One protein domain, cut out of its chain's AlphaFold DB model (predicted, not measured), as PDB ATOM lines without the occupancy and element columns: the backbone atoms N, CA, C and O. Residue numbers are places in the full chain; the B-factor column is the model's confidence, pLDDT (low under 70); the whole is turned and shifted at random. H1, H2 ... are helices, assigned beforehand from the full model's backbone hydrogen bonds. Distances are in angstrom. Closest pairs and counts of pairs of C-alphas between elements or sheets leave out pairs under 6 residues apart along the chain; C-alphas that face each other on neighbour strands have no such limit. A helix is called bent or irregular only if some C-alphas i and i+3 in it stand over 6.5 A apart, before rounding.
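AT A GLANCE: This is residues 2 to 35 and 164 to 210 of the 210 residues of an uncharacterized protein of Punica granatum (UniProt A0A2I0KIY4). Picture a small cluster of mostly crossed helices, with H6 nearest the middle, H1 running nearly antiparallel to it at one side, and the helical hairpin of H4 and H5 packed with H5 across H1 and H4 on residues 197 to 201 of H6. H2 packs on the same half of H6, and beyond it H3 leads away from the body, so that residues 28 to 35 stick out as an arm at one end of the longest axis. The printed part has 81 residues with six named helices, H1 to H6 in order along the chain, and no named strand; the class is all helix. It is compact, with a radius of gyration of the C-alphas of 12.4 A, and spans 40 by 26 by 24 A, only just elongated; without the arm the body spans 31 by 27 by 24 A.

IN THESE COORDINATES: Find C-alpha 2 at (20.909, 14.593, 40.924); from there H1, residues 2 to 15, runs 20.4 A to C-alpha 15 at (20.093, 3.708, 58.211). After one residue look for H2, residues 17 to 23, 10.6 A long, and after one more for H3, residues 25 to 33, 12.5 A long. The numbering then jumps from 35 to 164. Pick up H4 at C-alpha 165, (37.775, 0.698, 48.509); it holds residues 165 to 175 and is 15.4 A long. H5, residues 181 to 190, measures 14.4 A. H6, residues 194 to 207, runs 20.3 A and ends at C-alpha 207, (23.943, 8.824, 37.369). None of the helices is bent or irregular.

HOW THE PARTS SIT: Start at H1, which touches H5 at a steep tilt of 61 degrees, the same way; their closest C-alphas are those of Lys 14 and Gly 186, 5.5 A apart. H1 and H6 are close but not clearly touching, at a shallow tilt of 14 degrees, opposite ways; look at Glu 2 and Ile 207, whose C-alphas, the closest, are 7.4 A apart. Next, H2 touches H6, which meets it with residues 195 to 199 alone, at a steep tilt of 64 degrees, the same way; the closest C-alphas are those of Pro 17 and Val 196, 6.8 A apart. H3 touches no helix; it is close to H6 but not clearly touching, about perpendicular at 73 degrees, with C-alphas 27 and 199, the closest, 7.6 A apart. Past the cut, H4 and H5 form a hairpin and touch at a shallow tilt of 17 degrees, opposite ways; their closest C-alphas are those of Met 169 and Ser 188, 7.0 A apart. H4 also touches H6, with residues 197 to 201 of H6 alone, at a steep tilt of 45 degrees, the same way; the closest C-alphas are those of Ala 168 and Arg 197, 6.7 A apart. H1 and H4 are apart, as are H3 and H5. In the backbone, each O i to N i+4 pair is within hydrogen-bond range in H1, H4, H5 and H6, against 2 of 3 pairs in H2 and 3 of 5 in H3.

THE WHOLE: Measure the full length from Cys 35 to Ile 181, whose C-alphas are the two farthest apart, at 40.2 A. Residues 36 to 163 are not printed, and C-alphas 35 and 164 stand 21.7 A apart across the cut. Of the links that are printed whole, H1 to H2, H2 to H3, H4 to H5 and H5 to H6 are tight. Residues 28 to 35, of which 28 to 33 belong to H3, stand free. The B-factor column gives a mean pLDDT of 77.3 over the printed part; the model's confidence is under 70 at residues 2 to 6, 17 to 35 and 210.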
ATOM      1  N   GLU A   2      19.821  15.567  40.723       57.59
ATOM      2  CA  GLU A   2      20.909  14.593  40.924       57.59
ATOM      3  C   GLU A   2      21.373  14.470  42.392       57.59
ATOM      4  O   GLU A   2      21.437  13.382  42.961       57.59
ATOM      5  N   PHE A   3      21.622  15.601  43.062       61.62
ATOM      6  CA  PHE A   3      22.192  15.626  44.419       61.62
ATOM      7  C   PHE A   3      21.242  15.137  45.516       61.62
ATOM      8  O   PHE A   3      21.685  14.567  46.512       61.62
ATOM      9  N   THR A   4      19.934  15.314  45.314       65.62
ATOM     10  CA  THR A   4      18.899  14.796  46.217       65.62
ATOM     11  C   THR A   4      18.871  13.274  46.211       65.62
ATOM     12  O   THR A   4      18.660  12.666  47.252       65.62
ATOM     13  N   PHE A   5      19.131  12.644  45.062       62.59
ATOM     14  CA  PHE A   5      19.139  11.189  44.966       62.59
ATOM     15  C   PHE A   5      20.357  10.580  45.673       62.59
ATOM     16  O   PHE A   5      20.215   9.589  46.386       62.59
ATOM     17  N   ILE A   6      21.529  11.214  45.546       69.50
ATOM     18  CA  ILE A   6      22.757  10.810  46.247       69.50
ATOM     19  C   ILE A   6      22.602  10.949  47.769       69.50
ATOM     20  O   ILE A   6      22.960  10.020  48.489       69.50
ATOM     21  N   HIS A   7      22.013  12.051  48.255       70.75
ATOM     22  CA  HIS A   7      21.695  12.217  49.682       70.75
ATOM     23  C   HIS A   7      20.764  11.112  50.182       70.75
ATOM     24  O   HIS A   7      21.105  10.411  51.126       70.75
ATOM     25  N   ILE A   8      19.640  10.873  49.495       73.19
ATOM     26  CA  ILE A   8      18.686   9.815  49.869       73.19
ATOM     27  C   ILE A   8      19.364   8.437  49.880       73.19
ATOM     28  O   ILE A   8      19.063   7.598  50.728       73.19
ATOM     29  N   MET A   9      20.278   8.178  48.945       73.25
ATOM     30  CA  MET A   9      21.046   6.935  48.889       73.25
ATOM     31  C   MET A   9      21.994   6.784  50.079       73.25
ATOM     32  O   MET A   9      21.997   5.727  50.704       73.25
ATOM     33  N   LEU A  10      22.778   7.815  50.404       77.69
ATOM     34  CA  LEU A  10      23.706   7.800  51.539       77.69
ATOM     35  C   LEU A  10      22.965   7.734  52.878       77.69
ATOM     36  O   LEU A  10      23.361   6.976  53.761       77.69
ATOM     37  N   GLU A  11      21.852   8.451  53.002       76.06
ATOM     38  CA  GLU A  11      20.971   8.408  54.166       76.06
ATOM     39  C   GLU A  11      20.378   7.004  54.358       76.06
ATOM     40  O   GLU A  11      20.431   6.439  55.452       76.06
ATOM     41  N   LYS A  12      19.878   6.376  53.286       71.88
ATOM     42  CA  LYS A  12      19.373   4.997  53.351       71.88
ATOM     43  C   LYS A  12      20.480   3.985  53.633       71.88
ATOM     44  O   LYS A  12      20.254   3.061  54.404       71.88
ATOM     45  N   LEU A  13      21.665   4.162  53.046       71.38
ATOM     46  CA  LEU A  13      22.837   3.316  53.292       71.38
ATOM     47  C   LEU A  13      23.307   3.389  54.745       71.38
ATOM     48  O   LEU A  13      23.739   2.378  55.294       71.38
ATOM     49  N   LYS A  14      23.197   4.566  55.368       70.25
ATOM     50  CA  LYS A  14      23.483   4.777  56.788       70.25
ATOM     51  C   LYS A  14      22.457   4.087  57.687       70.25
ATOM     52  O   LYS A  14      22.840   3.502  58.695       70.25
ATOM     53  N   ASN A  15      21.174   4.179  57.345       74.81
ATOM     54  CA  ASN A  15      20.093   3.708  58.211       74.81
ATOM     55  C   ASN A  15      19.842   2.197  58.101       74.81
ATOM     56  O   ASN A  15      19.563   1.564  59.116       74.81
ATOM     57  N   ASP A  16      19.942   1.616  56.902       72.00
ATOM     58  CA  ASP A  16      19.727   0.180  56.694       72.00
ATOM     59  C   ASP A  16      20.524  -0.363  55.485       72.00
ATOM     60  O   ASP A  16      20.002  -0.505  54.370       72.00
ATOM     61  N   PRO A  17      21.817  -0.677  55.673       65.88
ATOM     62  CA  PRO A  17      22.660  -1.186  54.593       65.88
ATOM     63  C   PRO A  17      22.237  -2.586  54.111       65.88
ATOM     64  O   PRO A  17      22.493  -2.943  52.956       65.88
ATOM     65  N   HIS A  18      21.578  -3.381  54.962       63.91
ATOM     66  CA  HIS A  18      21.163  -4.747  54.636       63.91
ATOM     67  C   HIS A  18      19.908  -4.779  53.757       63.91
ATOM     68  O   HIS A  18      19.855  -5.550  52.794       63.91
ATOM     69  N   ASP A  19      18.940  -3.905  54.023       66.12
ATOM     70  CA  ASP A  19      17.682  -3.836  53.277       66.12
ATOM     71  C   ASP A  19      17.874  -3.387  51.816       66.12
ATOM     72  O   ASP A  19      17.259  -3.928  50.888       66.12
ATOM     73  N   ILE A  20      18.811  -2.463  51.564       62.53
ATOM     74  CA  ILE A  20      19.151  -2.012  50.200       62.53
ATOM     75  C   ILE A  20      19.697  -3.168  49.361       62.53
ATOM     76  O   ILE A  20      19.363  -3.309  48.180       62.53
ATOM     77  N   LEU A  21      20.536  -4.007  49.965       60.97
ATOM     78  CA  LEU A  21      21.159  -5.126  49.279       60.97
ATOM     79  C   LEU A  21      20.133  -6.191  48.864       60.97
ATOM     80  O   LEU A  21      20.238  -6.764  47.777       60.97
ATOM     81  N   GLU A  22      19.136  -6.448  49.712       61.00
ATOM     82  CA  GLU A  22      18.095  -7.443  49.447       61.00
ATOM     83  C   GLU A  22      17.083  -6.965  48.390       61.00
ATOM     84  O   GLU A  22      16.641  -7.742  47.527       61.00
ATOM     85  N   LYS A  23      16.757  -5.667  48.411       60.75
ATOM     86  CA  LYS A  23      15.778  -5.040  47.510       60.75
ATOM     87  C   LYS A  23      16.336  -4.694  46.130       60.75
ATOM     88  O   LYS A  23      15.561  -4.530  45.183       60.75
ATOM     89  N   ASN A  24      17.657  -4.625  45.961       61.44
ATOM     90  CA  ASN A  24      18.253  -4.263  44.680       61.44
ATOM     91  C   ASN A  24      18.112  -5.401  43.638       61.44
ATOM     92  O   ASN A  24      18.858  -6.384  43.625       61.44
ATOM     93  N   LYS A  25      17.155  -5.252  42.705       58.59
ATOM     94  CA  LYS A  25      16.963  -6.175  41.566       58.59
ATOM     95  C   LYS A  25      18.230  -6.330  40.715       58.59
ATOM     96  O   LYS A  25      18.492  -7.435  40.245       58.59
ATOM     97  N   ALA A  26      19.029  -5.274  40.544       57.34
ATOM     98  CA  ALA A  26      20.274  -5.337  39.780       57.34
ATOM     99  C   ALA A  26      21.333  -6.202  40.489       57.34
ATOM    100  O   ALA A  26      22.015  -6.991  39.832       57.34
ATOM    101  N   PHE A  27      21.396  -6.178  41.826       54.22
ATOM    102  CA  PHE A  27      22.262  -7.085  42.591       54.22
ATOM    103  C   PHE A  27      21.890  -8.560  42.370       54.22
ATOM    104  O   PHE A  27      22.766  -9.401  42.150       54.22
ATOM    105  N   LYS A  28      20.586  -8.879  42.315       57.44
ATOM    106  CA  LYS A  28      20.120 -10.233  41.963       57.44
ATOM    107  C   LYS A  28      20.568 -10.645  40.558       57.44
ATOM    108  O   LYS A  28      20.985 -11.786  40.372       57.44
ATOM    109  N   THR A  29      20.553  -9.722  39.591       54.62
ATOM    110  CA  THR A  29      21.068 -10.008  38.240       54.62
ATOM    111  C   THR A  29      22.588 -10.182  38.203       54.62
ATOM    112  O   THR A  29      23.090 -10.953  37.391       54.62
ATOM    113  N   PHE A  30      23.345  -9.563  39.114       52.72
ATOM    114  CA  PHE A  30      24.804  -9.695  39.137       52.72
ATOM    115  C   PHE A  30      25.256 -11.139  39.408       52.72
ATOM    116  O   PHE A  30      26.176 -11.629  38.752       52.72
ATOM    117  N   ARG A  31      24.548 -11.867  40.288       53.31
ATOM    118  CA  ARG A  31      24.792 -13.305  40.524       53.31
ATOM    119  C   ARG A  31      24.660 -14.148  39.253       53.31
ATOM    120  O   ARG A  31      25.388 -15.119  39.090       53.31
ATOM    121  N   THR A  32      23.762 -13.776  38.344       54.03
ATOM    122  CA  THR A  32      23.521 -14.514  37.095       54.03
ATOM    123  C   THR A  32      24.363 -14.027  35.916       54.03
ATOM    124  O   THR A  32      24.551 -14.772  34.959       54.03
ATOM    125  N   ASN A  33      24.895 -12.802  35.972       56.47
ATOM    126  CA  ASN A  33      25.563 -12.168  34.829       56.47
ATOM    127  C   ASN A  33      27.027 -12.611  34.639       56.47
ATOM    128  O   ASN A  33      27.576 -12.425  33.555       56.47
ATOM    129  N   GLY A  34      27.654 -13.216  35.656       56.47
ATOM    130  CA  GLY A  34      29.043 -13.701  35.582       56.47
ATOM    131  C   GLY A  34      29.202 -15.126  35.034       56.47
ATOM    132  O   GLY A  34      30.254 -15.465  34.501       56.47
ATOM    133  N   CYS A  35      28.165 -15.963  35.129       58.47
ATOM    134  CA  CYS A  35      28.193 -17.342  34.645       58.47
ATOM    135  C   CYS A  35      26.813 -17.732  34.104       58.47
ATOM    136  O   CYS A  35      25.857 -17.881  34.864       58.47
ATOM    137  N   SER A 164      37.137  -1.104  43.949       92.31
ATOM    138  CA  SER A 164      38.040  -1.098  45.109       92.31
ATOM    139  C   SER A 164      37.592  -0.082  46.166       92.31
ATOM    140  O   SER A 164      36.814   0.831  45.882       92.31
ATOM    141  N   ILE A 165      38.055  -0.255  47.416       92.50
ATOM    142  CA  ILE A 165      37.775   0.698  48.509       92.50
ATOM    143  C   ILE A 165      38.322   2.066  48.106       92.50
ATOM    144  O   ILE A 165      37.605   3.049  48.228       92.50
ATOM    145  N   ASP A 166      39.544   2.111  47.578       93.62
ATOM    146  CA  ASP A 166      40.213   3.361  47.226       93.62
ATOM    147  C   ASP A 166      39.463   4.121  46.128       93.62
ATOM    148  O   ASP A 166      39.281   5.334  46.236       93.62
ATOM    149  N   GLU A 167      38.942   3.416  45.119       93.38
ATOM    150  CA  GLU A 167      38.102   4.021  44.081       93.38
ATOM    151  C   GLU A 167      36.801   4.571  44.676       93.38
ATOM    152  O   GLU A 167      36.471   5.737  44.475       93.38
ATOM    153  N   ALA A 168      36.088   3.774  45.476       91.38
ATOM    154  CA  ALA A 168      34.836   4.204  46.095       91.38
ATOM    155  C   ALA A 168      35.028   5.378  47.069       91.38
ATOM    156  O   ALA A 168      34.202   6.290  47.120       91.38
ATOM    157  N   MET A 169      36.137   5.398  47.810       94.06
ATOM    158  CA  MET A 169      36.504   6.509  48.684       94.06
ATOM    159  C   MET A 169      36.876   7.760  47.888       94.06
ATOM    160  O   MET A 169      36.509   8.861  48.294       94.06
ATOM    161  N   ALA A 170      37.555   7.625  46.747       93.50
ATOM    162  CA  ALA A 170      37.835   8.750  45.858       93.50
ATOM    163  C   ALA A 170      36.540   9.384  45.318       93.50
ATOM    164  O   ALA A 170      36.442  10.610  45.246       93.50
ATOM    165  N   GLU A 171      35.529   8.572  45.006       91.69
ATOM    166  CA  GLU A 171      34.211   9.066  44.601       91.69
ATOM    167  C   GLU A 171      33.452   9.730  45.750       91.69
ATOM    168  O   GLU A 171      32.921  10.829  45.593       91.69
ATOM    169  N   LEU A 172      33.456   9.126  46.940       90.94
ATOM    170  CA  LEU A 172      32.847   9.736  48.120       90.94
ATOM    171  C   LEU A 172      33.517  11.075  48.482       90.94
ATOM    172  O   LEU A 172      32.840  12.030  48.865       90.94
ATOM    173  N   ASN A 173      34.836  11.185  48.312       92.81
ATOM    174  CA  ASN A 173      35.586  12.419  48.551       92.81
ATOM    175  C   ASN A 173      35.179  13.560  47.612       92.81
ATOM    176  O   ASN A 173      35.170  14.714  48.040       92.81
ATOM    177  N   GLN A 174      34.799  13.260  46.369       91.06
ATOM    178  CA  GLN A 174      34.265  14.269  45.446       91.06
ATOM    179  C   GLN A 174      32.900  14.802  45.900       91.06
ATOM    180  O   GLN A 174      32.559  15.947  45.609       91.06
ATOM    181  N   LEU A 175      32.133  14.000  46.646       87.38
ATOM    182  CA  LEU A 175      30.826  14.382  47.183       87.38
ATOM    183  C   LEU A 175      30.923  15.169  48.496       87.38
ATOM    184  O   LEU A 175      29.974  15.866  48.848       87.38
ATOM    185  N   LYS A 176      32.072  15.127  49.184       88.62
ATOM    186  CA  LYS A 176      32.336  15.809  50.464       88.62
ATOM    187  C   LYS A 176      31.914  17.288  50.546       88.62
ATOM    188  O   LYS A 176      31.387  17.656  51.589       88.62
ATOM    189  N   PRO A 177      32.109  18.155  49.528       89.44
ATOM    190  CA  PRO A 177      31.632  19.542  49.596       89.44
ATOM    191  C   PRO A 177      30.107  19.675  49.478       89.44
ATOM    192  O   PRO A 177      29.574  20.748  49.742       89.44
ATOM    193  N   THR A 178      29.417  18.619  49.046       86.56
ATOM    194  CA  THR A 178      27.978  18.646  48.757       86.56
ATOM    195  C   THR A 178      27.147  17.976  49.846       86.56
ATOM    196  O   THR A 178      26.005  18.375  50.048       86.56
ATOM    197  N   ILE A 179      27.696  16.969  50.527       86.38
ATOM    198  CA  ILE A 179      27.011  16.196  51.574       86.38
ATOM    199  C   ILE A 179      27.368  16.704  52.972       86.38
ATOM    200  O   ILE A 179      28.411  17.329  53.177       86.38
ATOM    201  N   SER A 180      26.520  16.411  53.954       89.12
ATOM    202  CA  SER A 180      26.831  16.706  55.353       89.12
ATOM    203  C   SER A 180      27.998  15.850  55.864       89.12
ATOM    204  O   SER A 180      28.272  14.751  55.373       89.12
ATOM    205  N   ILE A 181      28.684  16.336  56.902       89.12
ATOM    206  CA  ILE A 181      29.786  15.601  57.544       89.12
ATOM    207  C   ILE A 181      29.301  14.236  58.054       89.12
ATOM    208  O   ILE A 181      30.002  13.238  57.894       89.12
ATOM    209  N   ASP A 182      28.090  14.173  58.605       86.81
ATOM    210  CA  ASP A 182      27.510  12.935  59.130       86.81
ATOM    211  C   ASP A 182      27.234  11.899  58.033       86.81
ATOM    212  O   ASP A 182      27.406  10.699  58.260       86.81
ATOM    213  N   GLU A 183      26.816  12.338  56.845       87.31
ATOM    214  CA  GLU A 183      26.630  11.464  55.679       87.31
ATOM    215  C   GLU A 183      27.964  10.997  55.111       87.31
ATOM    216  O   GLU A 183      28.099   9.826  54.766       87.31
ATOM    217  N   TYR A 184      28.965  11.877  55.059       90.62
ATOM    218  CA  TYR A 184      30.316  11.504  54.648       90.62
ATOM    219  C   TYR A 184      30.906  10.442  55.586       90.62
ATOM    220  O   TYR A 184      31.396   9.410  55.129       90.62
ATOM    221  N   MET A 185      30.814  10.655  56.903       90.31
ATOM    222  CA  MET A 185      31.301   9.700  57.898       90.31
ATOM    223  C   MET A 185      30.535   8.375  57.818       90.31
ATOM    224  O   MET A 185      31.160   7.315  57.764       90.31
ATOM    225  N   GLY A 186      29.203   8.422  57.726       88.94
ATOM    226  CA  GLY A 186      28.367   7.232  57.554       88.94
ATOM    227  C   GLY A 186      28.708   6.455  56.280       88.94
ATOM    228  O   GLY A 186      28.956   5.254  56.342       88.94
ATOM    229  N   GLY A 187      28.809   7.151  55.146       88.00
ATOM    230  CA  GLY A 187      29.205   6.589  53.856       88.00
ATOM    231  C   GLY A 187      30.582   5.928  53.907       88.00
ATOM    232  O   GLY A 187      30.740   4.795  53.457       88.00
ATOM    233  N   SER A 188      31.565   6.596  54.519       90.81
ATOM    234  CA  SER A 188      32.930   6.071  54.634       90.81
ATOM    235  C   SER A 188      33.005   4.779  55.450       90.81
ATOM    236  O   SER A 188      33.785   3.888  55.119       90.81
ATOM    237  N   LEU A 189      32.153   4.639  56.473       90.56
ATOM    238  CA  LEU A 189      32.092   3.441  57.305       90.56
ATOM    239  C   LEU A 189      31.478   2.257  56.547       90.56
ATOM    240  O   LEU A 189      31.990   1.142  56.622       90.56
ATOM    241  N   VAL A 190      30.399   2.494  55.793       87.94
ATOM    242  CA  VAL A 190      29.669   1.419  55.097       87.94
ATOM    243  C   VAL A 190      30.319   0.998  53.775       87.94
ATOM    244  O   VAL A 190      30.149  -0.144  53.364       87.94
ATOM    245  N   ILE A 191      31.115   1.861  53.127       90.44
ATOM    246  CA  ILE A 191      31.874   1.538  51.897       90.44
ATOM    247  C   ILE A 191      32.955   0.466  52.128       90.44
ATOM    248  O   ILE A 191      33.424  -0.159  51.176       90.44
ATOM    249  N   ILE A 192      33.338   0.205  53.380       89.56
ATOM    250  CA  ILE A 192      34.241  -0.903  53.713       89.56
ATOM    251  C   ILE A 192      33.580  -2.254  53.381       89.56
ATOM    252  O   ILE A 192      34.270  -3.187  52.962       89.56
ATOM    253  N   ASP A 193      32.251  -2.359  53.510       88.25
ATOM    254  CA  ASP A 193      31.523  -3.556  53.098       88.25
ATOM    255  C   ASP A 193      31.501  -3.677  51.568       88.25
ATOM    256  O   ASP A 193      31.012  -2.818  50.831       88.25
ATOM    257  N   ASP A 194      32.006  -4.804  51.078       87.75
ATOM    258  CA  ASP A 194      32.174  -5.078  49.654       87.75
ATOM    259  C   ASP A 194      30.849  -5.069  48.870       87.75
ATOM    260  O   ASP A 194      30.811  -4.727  47.683       87.75
ATOM    261  N   ARG A 195      29.730  -5.436  49.503       85.25
ATOM    262  CA  ARG A 195      28.423  -5.446  48.839       85.25
ATOM    263  C   ARG A 195      27.851  -4.039  48.753       85.25
ATOM    264  O   ARG A 195      27.416  -3.646  47.671       85.25
ATOM    265  N   VAL A 196      27.910  -3.285  49.845       85.69
ATOM    266  CA  VAL A 196      27.512  -1.875  49.895       85.69
ATOM    267  C   VAL A 196      28.328  -1.045  48.910       85.69
ATOM    268  O   VAL A 196      27.754  -0.328  48.091       85.69
ATOM    269  N   ARG A 197      29.652  -1.209  48.911       91.00
ATOM    270  CA  ARG A 197      30.570  -0.549  47.980       91.00
ATOM    271  C   ARG A 197      30.165  -0.751  46.526       91.00
ATOM    272  O   ARG A 197      30.080   0.209  45.768       91.00
ATOM    273  N   ARG A 198      29.857  -1.990  46.131       87.06
ATOM    274  CA  ARG A 198      29.393  -2.279  44.765       87.06
ATOM    275  C   ARG A 198      28.070  -1.599  44.443       87.06
ATOM    276  O   ARG A 198      27.919  -1.091  43.340       87.06
ATOM    277  N   VAL A 199      27.121  -1.575  45.378       85.31
ATOM    278  CA  VAL A 199      25.839  -0.885  45.172       85.31
ATOM    279  C   VAL A 199      26.066   0.613  44.977       85.31
ATOM    280  O   VAL A 199      25.551   1.176  44.014       85.31
ATOM    281  N   PHE A 200      26.874   1.234  45.834       87.69
ATOM    282  CA  PHE A 200      27.259   2.639  45.721       87.69
ATOM    283  C   PHE A 200      27.866   2.955  44.342       87.69
ATOM    284  O   PHE A 200      27.372   3.839  43.643       87.69
ATOM    285  N   MET A 201      28.849   2.165  43.897       89.12
ATOM    286  CA  MET A 201      29.485   2.347  42.587       89.12
ATOM    287  C   MET A 201      28.518   2.111  41.418       89.12
ATOM    288  O   MET A 201      28.537   2.861  40.445       89.12
ATOM    289  N   CYS A 202      27.622   1.120  41.509       84.81
ATOM    290  CA  CYS A 202      26.592   0.896  40.492       84.81
ATOM    291  C   CYS A 202      25.656   2.098  40.339       84.81
ATOM    292  O   CYS A 202      25.299   2.439  39.216       84.81
ATOM    293  N   TYR A 203      25.250   2.731  41.441       82.88
ATOM    294  CA  TYR A 203      24.393   3.913  41.378       82.88
ATOM    295  C   TYR A 203      25.117   5.117  40.777       82.88
ATOM    296  O   TYR A 203      24.548   5.782  39.915       82.88
ATOM    297  N   LEU A 204      26.373   5.362  41.157       84.44
ATOM    298  CA  LEU A 204      27.172   6.435  40.555       84.44
ATOM    299  C   LEU A 204      27.359   6.250  39.044       84.44
ATOM    300  O   LEU A 204      27.260   7.209  38.284       84.44
ATOM    301  N   GLU A 205      27.578   5.017  38.590       83.06
ATOM    302  CA  GLU A 205      27.670   4.687  37.163       83.06
ATOM    303  C   GLU A 205      26.363   4.916  36.391       83.06
ATOM    304  O   GLU A 205      26.417   5.180  35.190       83.06
ATOM    305  N   VAL A 206      25.202   4.787  37.042       77.19
ATOM    306  CA  VAL A 206      23.898   5.097  36.430       77.19
ATOM    307  C   VAL A 206      23.734   6.605  36.293       77.19
ATOM    308  O   VAL A 206      23.427   7.067  35.201       77.19
ATOM    309  N   ILE A 207      24.031   7.355  37.357       76.25
ATOM    310  CA  ILE A 207      23.943   8.824  37.369       76.25
ATOM    311  C   ILE A 207      24.850   9.434  36.291       76.25
ATOM    312  O   ILE A 207      24.456  10.342  35.582       76.25
ATOM    313  N   ARG A 208      26.052   8.886  36.085       78.56
ATOM    314  CA  ARG A 208      26.990   9.363  35.049       78.56
ATOM    315  C   ARG A 208      26.540   9.158  33.603       78.56
ATOM    316  O   ARG A 208      27.205   9.663  32.698       78.56
ATOM    317  N   ARG A 209      25.532   8.318  33.373       72.62
ATOM    318  CA  ARG A 209      25.045   7.975  32.029       72.62
ATOM    319  C   ARG A 209      23.775   8.725  31.643       72.62
ATOM    320  O   ARG A 209      23.434   8.668  30.462       72.62
ATOM    321  N   GLU A 210      23.091   9.344  32.601       54.41
ATOM    322  CA  GLU A 210      21.992  10.292  32.357       54.41
ATOM    323  C   GLU A 210      22.535  11.700  32.081       54.41
ATOM    324  O   GLU A 210      21.889  12.402  31.269       54.41
TER     325      GLU A 210